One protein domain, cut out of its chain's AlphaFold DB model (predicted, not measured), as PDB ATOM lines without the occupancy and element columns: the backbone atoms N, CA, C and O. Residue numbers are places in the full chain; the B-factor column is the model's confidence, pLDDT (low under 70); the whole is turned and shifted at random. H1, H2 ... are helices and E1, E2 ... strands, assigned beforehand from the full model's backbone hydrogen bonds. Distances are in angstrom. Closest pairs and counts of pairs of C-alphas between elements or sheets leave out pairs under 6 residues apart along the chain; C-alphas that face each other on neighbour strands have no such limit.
ATOM      1  N   MET A 182       7.976   9.730 -31.823       92.56
ATOM      2  CA  MET A 182       8.038   8.299 -32.169       92.56
ATOM      3  C   MET A 182       9.456   7.814 -32.536       92.56
ATOM      4  O   MET A 182       9.641   6.871 -33.311       92.56
ATOM      5  N   GLY A 183      10.486   8.480 -32.001       91.50
ATOM      6  CA  GLY A 183      11.901   8.253 -32.325       91.50
ATOM      7  C   GLY A 183      12.299   8.623 -33.756       91.50
ATOM      8  O   GLY A 183      13.413   8.311 -34.179       91.50
ATOM      9  N   LEU A 184      11.409   9.277 -34.505       92.31
ATOM     10  CA  LEU A 184      11.662   9.714 -35.871       92.31
ATOM     11  C   LEU A 184      12.387  11.057 -35.874       92.31
ATOM     12  O   LEU A 184      12.030  11.961 -35.128       92.31
ATOM     13  N   ASN A 185      13.368  11.210 -36.764       93.38
ATOM     14  CA  ASN A 185      14.083  12.472 -36.946       93.38
ATOM     15  C   ASN A 185      13.260  13.399 -37.850       93.38
ATOM     16  O   ASN A 185      13.393  13.348 -39.077       93.38
ATOM     17  N   TRP A 186      12.396  14.219 -37.255       95.75
ATOM     18  CA  TRP A 186      11.602  15.203 -37.985       95.75
ATOM     19  C   TRP A 186      12.457  16.413 -38.371       95.75
ATOM     20  O   TRP A 186      13.279  16.905 -37.590       95.75
ATOM     21  N   SER A 187      12.262  16.907 -39.591       95.44
ATOM     22  CA  SER A 187      12.891  18.127 -40.080       95.44
ATOM     23  C   SER A 187      12.521  19.316 -39.196       95.44
ATOM     24  O   SER A 187      11.513  19.312 -38.486       95.44
ATOM     25  N   LYS A 188      13.299  20.398 -39.301       92.75
ATOM     26  CA  LYS A 188      12.813  21.690 -38.814       92.75
ATOM     27  C   LYS A 188      11.514  22.036 -39.532       92.75
ATOM     28  O   LYS A 188      11.377  21.767 -40.728       92.75
ATOM     29  N   GLU A 189      10.601  22.629 -38.783       91.12
ATOM     30  CA  GLU A 189       9.382  23.186 -39.341       91.12
ATOM     31  C   GLU A 189       9.715  24.393 -40.209       91.12
ATOM     32  O   GLU A 189      10.617  25.177 -39.890       91.12
ATOM     33  N   TYR A 190       8.985  24.536 -41.304       87.44
ATOM     34  CA  TYR A 190       9.070  25.699 -42.172       87.44
ATOM     35  C   TYR A 190       7.663  26.106 -42.622       87.44
ATOM     36  O   TYR A 190       6.760  25.271 -42.698       87.44
ATOM     37  N   ALA A 191       7.480  27.400 -42.886       83.81
ATOM     38  CA  ALA A 191       6.214  27.949 -43.356       83.81
ATOM     39  C   ALA A 191       6.109  27.843 -44.884       83.81
ATOM     40  O   ALA A 191       7.100  28.037 -45.594       83.81
ATOM     41  N   VAL A 192       4.901  27.596 -45.395       72.25
ATOM     42  CA  VAL A 192       4.623  27.355 -46.829       72.25
ATOM     43  C   VAL A 192       5.118  28.487 -47.747       72.25
ATOM     44  O   VAL A 192       5.522  28.231 -48.879       72.25
ATOM     45  N   HIS A 193       5.143  29.736 -47.268       65.06
ATOM     46  CA  HIS A 193       5.574  30.911 -48.039       65.06
ATOM     47  C   HIS A 193       7.026  31.360 -47.813       65.06
ATOM     48  O   HIS A 193       7.368  32.486 -48.181       65.06
ATOM     49  N   ASP A 194       7.908  30.533 -47.247       64.25
ATOM     50  CA  ASP A 194       9.343  30.855 -47.258       64.25
ATOM     51  C   ASP A 194       9.912  30.672 -48.688       64.25
ATOM     52  O   ASP A 194      10.487  29.645 -49.046       64.25
ATOM     53  N   GLU A 195       9.672  31.673 -49.550       53.94
ATOM     54  CA  GLU A 195       9.852  31.675 -51.019       53.94
ATOM     55  C   GLU A 195      11.285  31.376 -51.504       53.94
ATOM     56  O   GLU A 195      11.524  31.224 -52.703       53.94
ATOM     57  N   PHE A 196      12.263  31.306 -50.600       56.41
ATOM     58  CA  PHE A 196      13.677  31.249 -50.962       56.41
ATOM     59  C   PHE A 196      14.252  29.832 -51.084       56.41
ATOM     60  O   PHE A 196      15.340  29.686 -51.647       56.41
ATOM     61  N   SER A 197      13.557  28.789 -50.615       67.19
ATOM     62  CA  SER A 197      13.992  27.395 -50.786       67.19
ATOM     63  C   SER A 197      12.879  26.421 -50.398       67.19
ATOM     64  O   SER A 197      12.667  26.229 -49.209       67.19
ATOM     65  N   ASP A 198      12.247  25.738 -51.359       78.44
ATOM     66  CA  ASP A 198      11.384  24.576 -51.075       78.44
ATOM     67  C   ASP A 198      12.234  23.447 -50.456       78.44
ATOM     68  O   ASP A 198      13.065  22.854 -51.161       78.44
ATOM     69  N   PRO A 199      12.095  23.159 -49.149       86.12
ATOM     70  CA  PRO A 199      12.946  22.195 -48.472       86.12
ATOM     71  C   PRO A 199      12.418  20.759 -48.607       86.12
ATOM     72  O   PRO A 199      13.092  19.837 -48.145       86.12
ATOM     73  N   LEU A 200      11.245  20.544 -49.224       90.06
ATOM     74  CA  LEU A 200      10.624  19.224 -49.317       90.06
ATOM     75  C   LEU A 200      11.435  18.309 -50.233       90.06
ATOM     76  O   LEU A 200      11.713  18.667 -51.388       90.06
ATOM     77  N   PRO A 201      11.787  17.097 -49.787       91.31
ATOM     78  CA  PRO A 201      12.511  16.161 -50.620       91.31
ATOM     79  C   PRO A 201      11.551  15.432 -51.571       91.31
ATOM     80  O   PRO A 201      10.394  15.167 -51.258       91.31
ATOM     81  N   ALA A 202      12.039  15.057 -52.754       90.69
ATOM     82  CA  ALA A 202      11.299  14.203 -53.692       90.69
ATOM     83  C   ALA A 202      11.457  12.700 -53.370       90.69
ATOM     84  O   ALA A 202      11.330  11.856 -54.258       90.69
ATOM     85  N   SER A 203      11.805  12.373 -52.123       89.69
ATOM     86  CA  SER A 203      12.037  11.018 -51.629       89.69
ATOM     87  C   SER A 203      10.815  10.473 -50.873       89.69
ATOM     88  O   SER A 203       9.894  11.233 -50.542       89.69
ATOM     89  N   PRO A 204      10.777   9.151 -50.627       86.38
ATOM     90  CA  PRO A 204       9.783   8.543 -49.760       86.38
ATOM     91  C   PRO A 204       9.948   8.963 -48.298       86.38
ATOM     92  O   PRO A 204      11.062   9.158 -47.807       86.38
ATOM     93  N   GLY A 205       8.830   9.044 -47.591       88.44
ATOM     94  CA  GLY A 205       8.811   9.284 -46.159       88.44
ATOM     95  C   GLY A 205       7.451   9.771 -45.695       88.44
ATOM     96  O   GLY A 205       6.428   9.433 -46.292       88.44
ATOM     97  N   ILE A 206       7.446  10.540 -44.616       89.88
ATOM     98  CA  ILE A 206       6.235  11.005 -43.940       89.88
ATOM     99  C   ILE A 206       6.343  12.511 -43.771       89.88
ATOM    100  O   ILE A 206       7.410  13.012 -43.414       89.88
ATOM    101  N   TYR A 207       5.256  13.232 -44.011       92.00
ATOM    102  CA  TYR A 207       5.166  14.650 -43.687       92.00
ATOM    103  C   TYR A 207       3.944  14.924 -42.821       92.00
ATOM    104  O   TYR A 207       2.965  14.181 -42.858       92.00
ATOM    105  N   ARG A 208       4.039  15.982 -42.020       93.12
ATOM    106  CA  ARG A 208       2.971  16.462 -41.148       93.12
ATOM    107  C   ARG A 208       2.781  17.961 -41.321       93.12
ATOM    108  O   ARG A 208       3.747  18.686 -41.587       93.12
ATOM    109  N   ILE A 209       1.545  18.397 -41.150       90.25
ATOM    110  CA  ILE A 209       1.116  19.788 -41.263       90.25
ATOM    111  C   ILE A 209       0.455  20.185 -39.947       90.25
ATOM    112  O   ILE A 209      -0.275  19.385 -39.356       90.25
ATOM    113  N   ARG A 210       0.718  21.411 -39.494       88.12
ATOM    114  CA  ARG A 210      -0.017  22.016 -38.385       88.12
ATOM    115  C   ARG A 210      -0.117  23.533 -38.493       88.12
ATOM    116  O   ARG A 210       0.780  24.180 -39.038       88.12
ATOM    117  N   GLU A 211      -1.128  24.108 -37.868       85.56
ATOM    118  CA  GLU A 211      -1.221  25.547 -37.644       85.56
ATOM    119  C   GLU A 211      -0.154  26.043 -36.643       85.56
ATOM    120  O   GLU A 211       0.239  25.319 -35.710       85.56
ATOM    121  N   PRO A 212       0.331  27.292 -36.787       85.25
ATOM    122  CA  PRO A 212       1.178  27.933 -35.791       85.25
ATOM    123  C   PRO A 212       0.558  27.886 -34.397       85.25
ATOM    124  O   PRO A 212      -0.649  28.026 -34.234       85.25
ATOM    125  N   GLU A 213       1.402  27.713 -33.378       83.12
ATOM    126  CA  GLU A 213       0.992  27.657 -31.961       83.12
ATOM    127  C   GLU A 213       0.053  26.488 -31.584       83.12
ATOM    128  O   GLU A 213      -0.191  26.284 -30.396       83.12
ATOM    129  N   SER A 214      -0.406  25.676 -32.545       82.62
ATOM    130  CA  SER A 214      -1.144  24.441 -32.276       82.62
ATOM    131  C   SER A 214      -0.224  23.369 -31.691       82.62
ATOM    132  O   SER A 214       0.862  23.105 -32.216       82.62
ATOM    133  N   GLU A 215      -0.679  22.724 -30.618       81.44
ATOM    134  CA  GLU A 215      -0.044  21.527 -30.051       81.44
ATOM    135  C   GLU A 215      -0.460  20.245 -30.796       81.44
ATOM    136  O   GLU A 215       0.085  19.178 -30.531       81.44
ATOM    137  N   ARG A 216      -1.386  20.354 -31.759       82.06
ATOM    138  CA  ARG A 216      -1.955  19.242 -32.532       82.06
ATOM    139  C   ARG A 216      -1.470  19.252 -33.970       82.06
ATOM    140  O   ARG A 216      -1.062  20.291 -34.488       82.06
ATOM    141  N   LEU A 217      -1.546  18.090 -34.609       88.62
ATOM    142  CA  LEU A 217      -1.375  17.978 -36.052       88.62
ATOM    143  C   LEU A 217      -2.725  18.169 -36.744       88.62
ATOM    144  O   LEU A 217      -3.740  17.674 -36.256       88.62
ATOM    145  N   ASP A 218      -2.703  18.847 -37.888       81.88
ATOM    146  CA  ASP A 218      -3.860  18.983 -38.777       81.88
ATOM    147  C   ASP A 218      -3.831  17.905 -39.868       81.88
ATOM    148  O   ASP A 218      -4.871  17.364 -40.224       81.88
ATOM    149  N   TYR A 219      -2.637  17.524 -40.342       85.12
ATOM    150  CA  TYR A 219      -2.467  16.509 -41.386       85.12
ATOM    151  C   TYR A 219      -1.226  15.638 -41.158       85.12
ATOM    152  O   TYR A 219      -0.192  16.136 -40.697       85.12
ATOM    153  N   ILE A 220      -1.284  14.364 -41.550       89.25
ATOM    154  CA  ILE A 220      -0.120  13.477 -41.661       89.25
ATOM    155  C   ILE A 220      -0.289  12.448 -42.787       89.25
ATOM    156  O   ILE A 220      -1.305  11.772 -42.878       89.25
ATOM    157  N   GLU A 221       0.731  12.264 -43.626       86.06
ATOM    158  CA  GLU A 221       0.691  11.248 -44.690       86.06
ATOM    159  C   GLU A 221       2.064  10.621 -44.919       86.06
ATOM    160  O   GLU A 221       3.097  11.300 -44.939       86.06
ATOM    161  N   ALA A 222       2.064   9.309 -45.150       83.75
ATOM    162  CA  ALA A 222       3.204   8.585 -45.676       83.75
ATOM    163  C   ALA A 222       3.117   8.456 -47.206       83.75
ATOM    164  O   ALA A 222       2.206   7.847 -47.761       83.75
ATOM    165  N   THR A 223       4.135   8.943 -47.912       81.94
ATOM    166  CA  THR A 223       4.152   9.040 -49.379       81.94
ATOM    167  C   THR A 223       5.487   8.621 -49.999       81.94
ATOM    168  O   THR A 223       6.550   8.724 -49.394       81.94
ATOM    169  N   ARG A 224       5.450   8.131 -51.249       81.69
ATOM    170  CA  ARG A 224       6.660   7.826 -52.045       81.69
ATOM    171  C   ARG A 224       7.409   9.081 -52.494       81.69
ATOM    172  O   ARG A 224       8.527   8.972 -52.991       81.69
ATOM    173  N   ASN A 225       6.759  10.235 -52.422       86.38
ATOM    174  CA  ASN A 225       7.308  11.502 -52.860       86.38
ATOM    175  C   ASN A 225       6.702  12.609 -51.997       86.38
ATOM    176  O   ASN A 225       5.602  13.088 -52.286       86.38
ATOM    177  N   ILE A 226       7.425  12.968 -50.933       88.94
ATOM    178  CA  ILE A 226       7.016  13.993 -49.968       88.94
ATOM    179  C   ILE A 226       6.698  15.305 -50.685       88.94
ATOM    180  O   ILE A 226       5.611  15.839 -50.509       88.94
ATOM    181  N   ARG A 227       7.597  15.781 -51.556       88.62
ATOM    182  CA  ARG A 227       7.415  17.035 -52.295       88.62
ATOM    183  C   ARG A 227       6.105  17.080 -53.070       88.62
ATOM    184  O   ARG A 227       5.342  18.019 -52.895       88.62
ATOM    185  N   ASN A 228       5.851  16.096 -53.930       82.88
ATOM    186  CA  ASN A 228       4.668  16.127 -54.786       82.88
ATOM    187  C   ASN A 228       3.380  16.078 -53.955       82.88
ATOM    188  O   ASN A 228       2.477  16.863 -54.209       82.88
ATOM    189  N   LYS A 229       3.314  15.188 -52.956       82.94
ATOM    190  CA  LYS A 229       2.103  15.032 -52.139       82.94
ATOM    191  C   LYS A 229       1.844  16.198 -51.203       82.94
ATOM    192  O   LYS A 229       0.723  16.689 -51.165       82.94
ATOM    193  N   ALA A 230       2.882  16.706 -50.547       83.69
ATOM    194  CA  ALA A 230       2.747  17.914 -49.755       83.69
ATOM    195  C   ALA A 230       2.261  19.079 -50.628       83.69
ATOM    196  O   ALA A 230       1.319  19.749 -50.239       83.69
ATOM    197  N   HIS A 231       2.807  19.286 -51.833       81.38
ATOM    198  CA  HIS A 231       2.318  20.354 -52.718       81.38
ATOM    199  C   HIS A 231       0.852  20.193 -53.128       81.38
ATOM    200  O   HIS A 231       0.173  21.212 -53.192       81.38
ATOM    201  N   ASP A 232       0.356  18.970 -53.359       74.44
ATOM    202  CA  ASP A 232      -1.071  18.735 -53.644       74.44
ATOM    203  C   ASP A 232      -1.944  19.309 -52.506       74.44
ATOM    204  O   ASP A 232      -2.854  20.099 -52.756       74.44
ATOM    205  N   VAL A 233      -1.607  18.983 -51.252       72.25
ATOM    206  CA  VAL A 233      -2.354  19.412 -50.052       72.25
ATOM    207  C   VAL A 233      -2.150  20.899 -49.743       72.25
ATOM    208  O   VAL A 233      -3.095  21.623 -49.439       72.25
ATOM    209  N   LEU A 234      -0.917  21.396 -49.859       75.56
ATOM    210  CA  LEU A 234      -0.557  22.765 -49.484       75.56
ATOM    211  C   LEU A 234      -1.181  23.837 -50.391       75.56
ATOM    212  O   LEU A 234      -1.137  25.019 -50.047       75.56
ATOM    213  N   THR A 235      -1.770  23.461 -51.530       67.81
ATOM    214  CA  THR A 235      -2.507  24.412 -52.376       67.81
ATOM    215  C   THR A 235      -3.772  24.968 -51.714       67.81
ATOM    216  O   THR A 235      -4.217  26.053 -52.094       67.81
ATOM    217  N   GLU A 236      -4.315  24.269 -50.713       63.09
ATOM    218  CA  GLU A 236      -5.601  24.592 -50.081       63.09
ATOM    219  C   GLU A 236      -5.469  25.127 -48.640       63.09
ATOM    220  O   GLU A 236      -6.464  25.550 -48.053       63.09
ATOM    221  N   VAL A 237      -4.256  25.175 -48.073       66.00
ATOM    222  CA  VAL A 237      -4.026  25.554 -46.662       66.00
ATOM    223  C   VAL A 237      -3.652  27.030 -46.463       66.00
ATOM    224  O   VAL A 237      -3.250  27.744 -47.388       66.00
ATOM    225  N   HIS A 238      -3.755  27.509 -45.218       67.38
ATOM    226  CA  HIS A 238      -3.373  28.871 -44.849       67.38
ATOM    227  C   HIS A 238      -1.863  29.129 -44.987       67.38
ATOM    228  O   HIS A 238      -1.018  28.243 -44.881       67.38
ATOM    229  N   LYS A 239      -1.507  30.399 -45.203       67.56
ATOM    230  CA  LYS A 239      -0.140  30.836 -45.536       67.56
ATOM    231  C   LYS A 239       0.906  30.613 -44.445       67.56
ATOM    232  O   LYS A 239       2.087  30.481 -44.767       67.56
ATOM    233  N   ASP A 240       0.471  30.606 -43.193       79.31
ATOM    234  CA  ASP A 240       1.346  30.512 -42.024       79.31
ATOM    235  C   ASP A 240       1.506  29.065 -41.531       79.31
ATOM    236  O   ASP A 240       2.266  28.818 -40.599       79.31
ATOM    237  N   THR A 241       0.839  28.109 -42.184       85.31
ATOM    238  CA  THR A 241       0.883  26.689 -41.840       85.31
ATOM    239  C   THR A 241       2.319  26.163 -41.824       85.31
ATOM    240  O   THR A 241       3.130  26.467 -42.707       85.31
ATOM    241  N   LEU A 242       2.631  25.361 -40.811       90.44
ATOM    242  CA  LEU A 242       3.945  24.780 -40.587       90.44
ATOM    243  C   LEU A 242       3.992  23.353 -41.119       90.44
ATOM    244  O   LEU A 242       3.111  22.538 -40.846       90.44
ATOM    245  N   VAL A 243       5.063  23.040 -41.842       91.44
ATOM    246  CA  VAL A 243       5.295  21.720 -42.431       91.44
ATOM    247  C   VAL A 243       6.606  21.151 -41.908       91.44
ATOM    248  O   VAL A 243       7.611  21.854 -41.803       91.44
ATOM    249  N   SER A 244       6.615  19.859 -41.589       94.81
ATOM    250  CA  SER A 244       7.838  19.104 -41.297       94.81
ATOM    251  C   SER A 244       7.741  17.686 -41.849       94.81
ATOM    252  O   SER A 244       6.649  17.174 -42.087       94.81
ATOM    253  N   PHE A 245       8.886  17.053 -42.087       94.50
ATOM    254  CA  PHE A 245       8.949  15.736 -42.714       94.50
ATOM    255  C   PHE A 245      10.056  14.865 -42.129       94.50
ATOM    256  O   PHE A 245      10.995  15.355 -41.505       94.50
ATOM    257  N   THR A 246       9.972  13.565 -42.375       93.31
ATOM    258  CA  THR A 246      11.044  12.607 -42.117       93.31
ATOM    259  C   THR A 246      11.165  11.660 -43.308       93.31
ATOM    260  O   THR A 246      10.166  11.150 -43.817       93.31
ATOM    261  N   GLU A 247      12.383  11.472 -43.810       90.75
ATOM    262  CA  GLU A 247      12.650  10.561 -44.925       90.75
ATOM    263  C   GLU A 247      12.735   9.128 -44.401       90.75
ATOM    264  O   GLU A 247      13.468   8.836 -43.455       90.75
ATOM    265  N   MET A 248      11.994   8.218 -45.025       83.69
ATOM    266  CA  MET A 248      11.951   6.817 -44.625       83.69
ATOM    267  C   MET A 248      11.589   5.957 -45.824       83.69
ATOM    268  O   MET A 248      10.731   6.329 -46.624       83.69
ATOM    269  N   ASP A 249      12.206   4.780 -45.938       75.06
ATOM    270  CA  ASP A 249      11.759   3.804 -46.924       75.06
ATOM    271  C   ASP A 249      10.371   3.292 -46.536       75.06
ATOM    272  O   ASP A 249      10.201   2.583 -45.543       75.06
ATOM    273  N   ILE A 250       9.367   3.684 -47.313       68.38
ATOM    274  CA  ILE A 250       8.002   3.236 -47.104       68.38
ATOM    275  C   ILE A 250       7.580   2.257 -48.197       68.38
ATOM    276  O   ILE A 250       7.627   2.529 -49.403       68.38
ATOM    277  N   VAL A 251       7.102   1.088 -47.772       56.16
ATOM    278  CA  VAL A 251       6.502   0.116 -48.685       56.16
ATOM    279  C   VAL A 251       5.099   0.596 -49.018       56.16
ATOM    280  O   VAL A 251       4.138   0.369 -48.297       56.16
ATOM    281  N   ALA A 252       4.979   1.269 -50.149       44.72
ATOM    282  CA  ALA A 252       3.691   1.753 -50.609       44.72
ATOM    283  C   ALA A 252       2.736   0.605 -50.962       44.72
ATOM    284  O   ALA A 252       2.921  -0.108 -51.957       44.72
ATOM    285  N   SER A 253       1.701   0.497 -50.139       43.66
ATOM    286  CA  SER A 253       0.436  -0.169 -50.415       43.66
ATOM    287  C   SER A 253      -0.573   0.882 -50.911       43.66
ATOM    288  O   SER A 253      -0.477   2.035 -50.506       43.66
ATOM    289  N   PRO A 254      -1.552   0.534 -51.763       34.38
ATOM    290  CA  PRO A 254      -2.664   1.422 -52.143       34.38
ATOM    291  C   PRO A 254      -3.704   1.644 -51.015       34.38
ATOM    292  O   PRO A 254      -4.868   1.893 -51.292       34.38
ATOM    293  N   ARG A 255      -3.319   1.477 -49.748       45.81
ATOM    294  CA  ARG A 255      -4.136   1.613 -48.525       45.81
ATOM    295  C   ARG A 255      -3.317   2.387 -47.486       45.81
ATOM    296  O   ARG A 255      -2.103   2.440 -47.702       45.81
ATOM    297  N   PRO A 256      -3.917   2.907 -46.387       51.78
ATOM    298  CA  PRO A 256      -3.166   3.613 -45.351       51.78
ATOM    299  C   PRO A 256      -1.898   2.838 -45.018       51.78
ATOM    300  O   PRO A 256      -1.948   1.627 -44.755       51.78
ATOM    301  N   ASN A 257      -0.753   3.501 -45.157       71.62
ATOM    302  CA  ASN A 257       0.524   2.869 -44.880       71.62
ATOM    303  C   ASN A 257       0.532   2.439 -43.404       71.62
ATOM    304  O   ASN A 257       0.059   3.170 -42.541       71.62
ATOM    305  N   GLU A 271      -3.638  13.275 -28.020       86.81
ATOM    306  CA  GLU A 271      -4.543  14.398 -28.281       86.81
ATOM    307  C   GLU A 271      -6.028  14.034 -28.239       86.81
ATOM    308  O   GLU A 271      -6.878  14.927 -28.243       86.81
ATOM    309  N   LYS A 272      -6.359  12.734 -28.180       85.81
ATOM    310  CA  LYS A 272      -7.737  12.215 -28.295       85.81
ATOM    311  C   LYS A 272      -8.445  12.663 -29.579       85.81
ATOM    312  O   LYS A 272      -9.660  12.809 -29.603       85.81
ATOM    313  N   SER A 273      -7.673  12.858 -30.641       85.00
ATOM    314  CA  SER A 273      -8.136  13.099 -32.005       85.00
ATOM    315  C   SER A 273      -7.117  12.526 -32.988       85.00
ATOM    316  O   SER A 273      -5.990  12.207 -32.600       85.00
ATOM    317  N   ILE A 274      -7.493  12.393 -34.255       83.25
ATOM    318  CA  ILE A 274      -6.571  12.067 -35.348       83.25
ATOM    319  C   ILE A 274      -6.490  13.255 -36.318       83.25
ATOM    320  O   ILE A 274      -7.506  13.926 -36.501       83.25
ATOM    321  N   PRO A 275      -5.311  13.562 -36.888       84.12
ATOM    322  CA  PRO A 275      -5.202  14.498 -38.005       84.12
ATOM    323  C   PRO A 275      -5.797  13.890 -39.282       84.12
ATOM    324  O   PRO A 275      -5.932  12.667 -39.386       84.12
ATOM    325  N   GLU A 276      -6.073  14.734 -40.274       78.44
ATOM    326  CA  GLU A 276      -6.362  14.283 -41.638       78.44
ATOM    327  C   GLU A 276      -5.170  13.496 -42.219       78.44
ATOM    328  O   GLU A 276      -4.020  13.653 -41.789       78.44
ATOM    329  N   SER A 277      -5.423  12.623 -43.196       71.88
ATOM    330  CA  SER A 277      -4.375  11.800 -43.815       71.88
ATOM    331  C   SER A 277      -4.640  11.520 -45.292       71.88
ATOM    332  O   SER A 277      -5.730  11.762 -45.797       71.88
ATOM    333  N   GLY A 278      -3.629  11.034 -46.021       53.75
ATOM    334  CA  GLY A 278      -3.757  10.713 -47.450       53.75
ATOM    335  C   GLY A 278      -4.426   9.368 -47.747       53.75
ATOM    336  O   GLY A 278      -4.735   9.071 -48.906       53.75
ATOM    337  N   GLY A 279      -4.637   8.529 -46.728       51.97
ATOM    338  CA  GLY A 279      -5.462   7.332 -46.844       51.97
ATOM    339  C   GLY A 279      -6.944   7.699 -46.905       51.97
ATOM    340  O   GLY A 279      -7.393   8.496 -46.101       51.97
TER     341      GLY A 279
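This is residues 182 to 257 and 271 to 279 of the 441 residues of the protein "Putative DNA-binding domain-containing protein" of Halomicrobium zhouii (UniProt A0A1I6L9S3). Little regular structure: a small antiparallel sheet, order E2 E1 E3, has helix H1 over one face, with much unnamed chain, such as residues 182 to 204. The 85 printed residues, 26 in named elements, run E1, E2, H1, E3, class mixed. The whole is compact, radius of gyration of the C-alphas 12.4 A, spanning 34 by 32 by 26 A.

E1, residues 205 to 210, begins at C-alpha (8.811, 9.284, -46.159) and is 17.3 A long. E2 is residues 219 to 223, 12.8 A; H1, 226 to 234, 11.6 A. E3, residues 242 to 247, 17.2 A, ends at C-alpha (12.650, 10.561, -44.925).

E1 and E2 form a hairpin; N 207 and O 221 are 3.0 A apart. E1 and E3 are antiparallel, N 206 and O 246 2.9 A apart. H1, every O i to N i+4 pair within hydrogen-bond range, is on the sheet, height 9.1 A; its closest C-alphas to E1 are Ile 226 and Gly 205, 6.3 A. E2, H1, E3 form a split strand-helix-strand unit, E1 between the strands, with a right-handed crossover.

Residues 258 to 270 are cut out, leaving 20.8 A between C-alphas 257 and 271. No link between named elements is long. pLDDT is under 70 at residues 193 to 197, 235 to 239, 250 to 256 and 278 to 279.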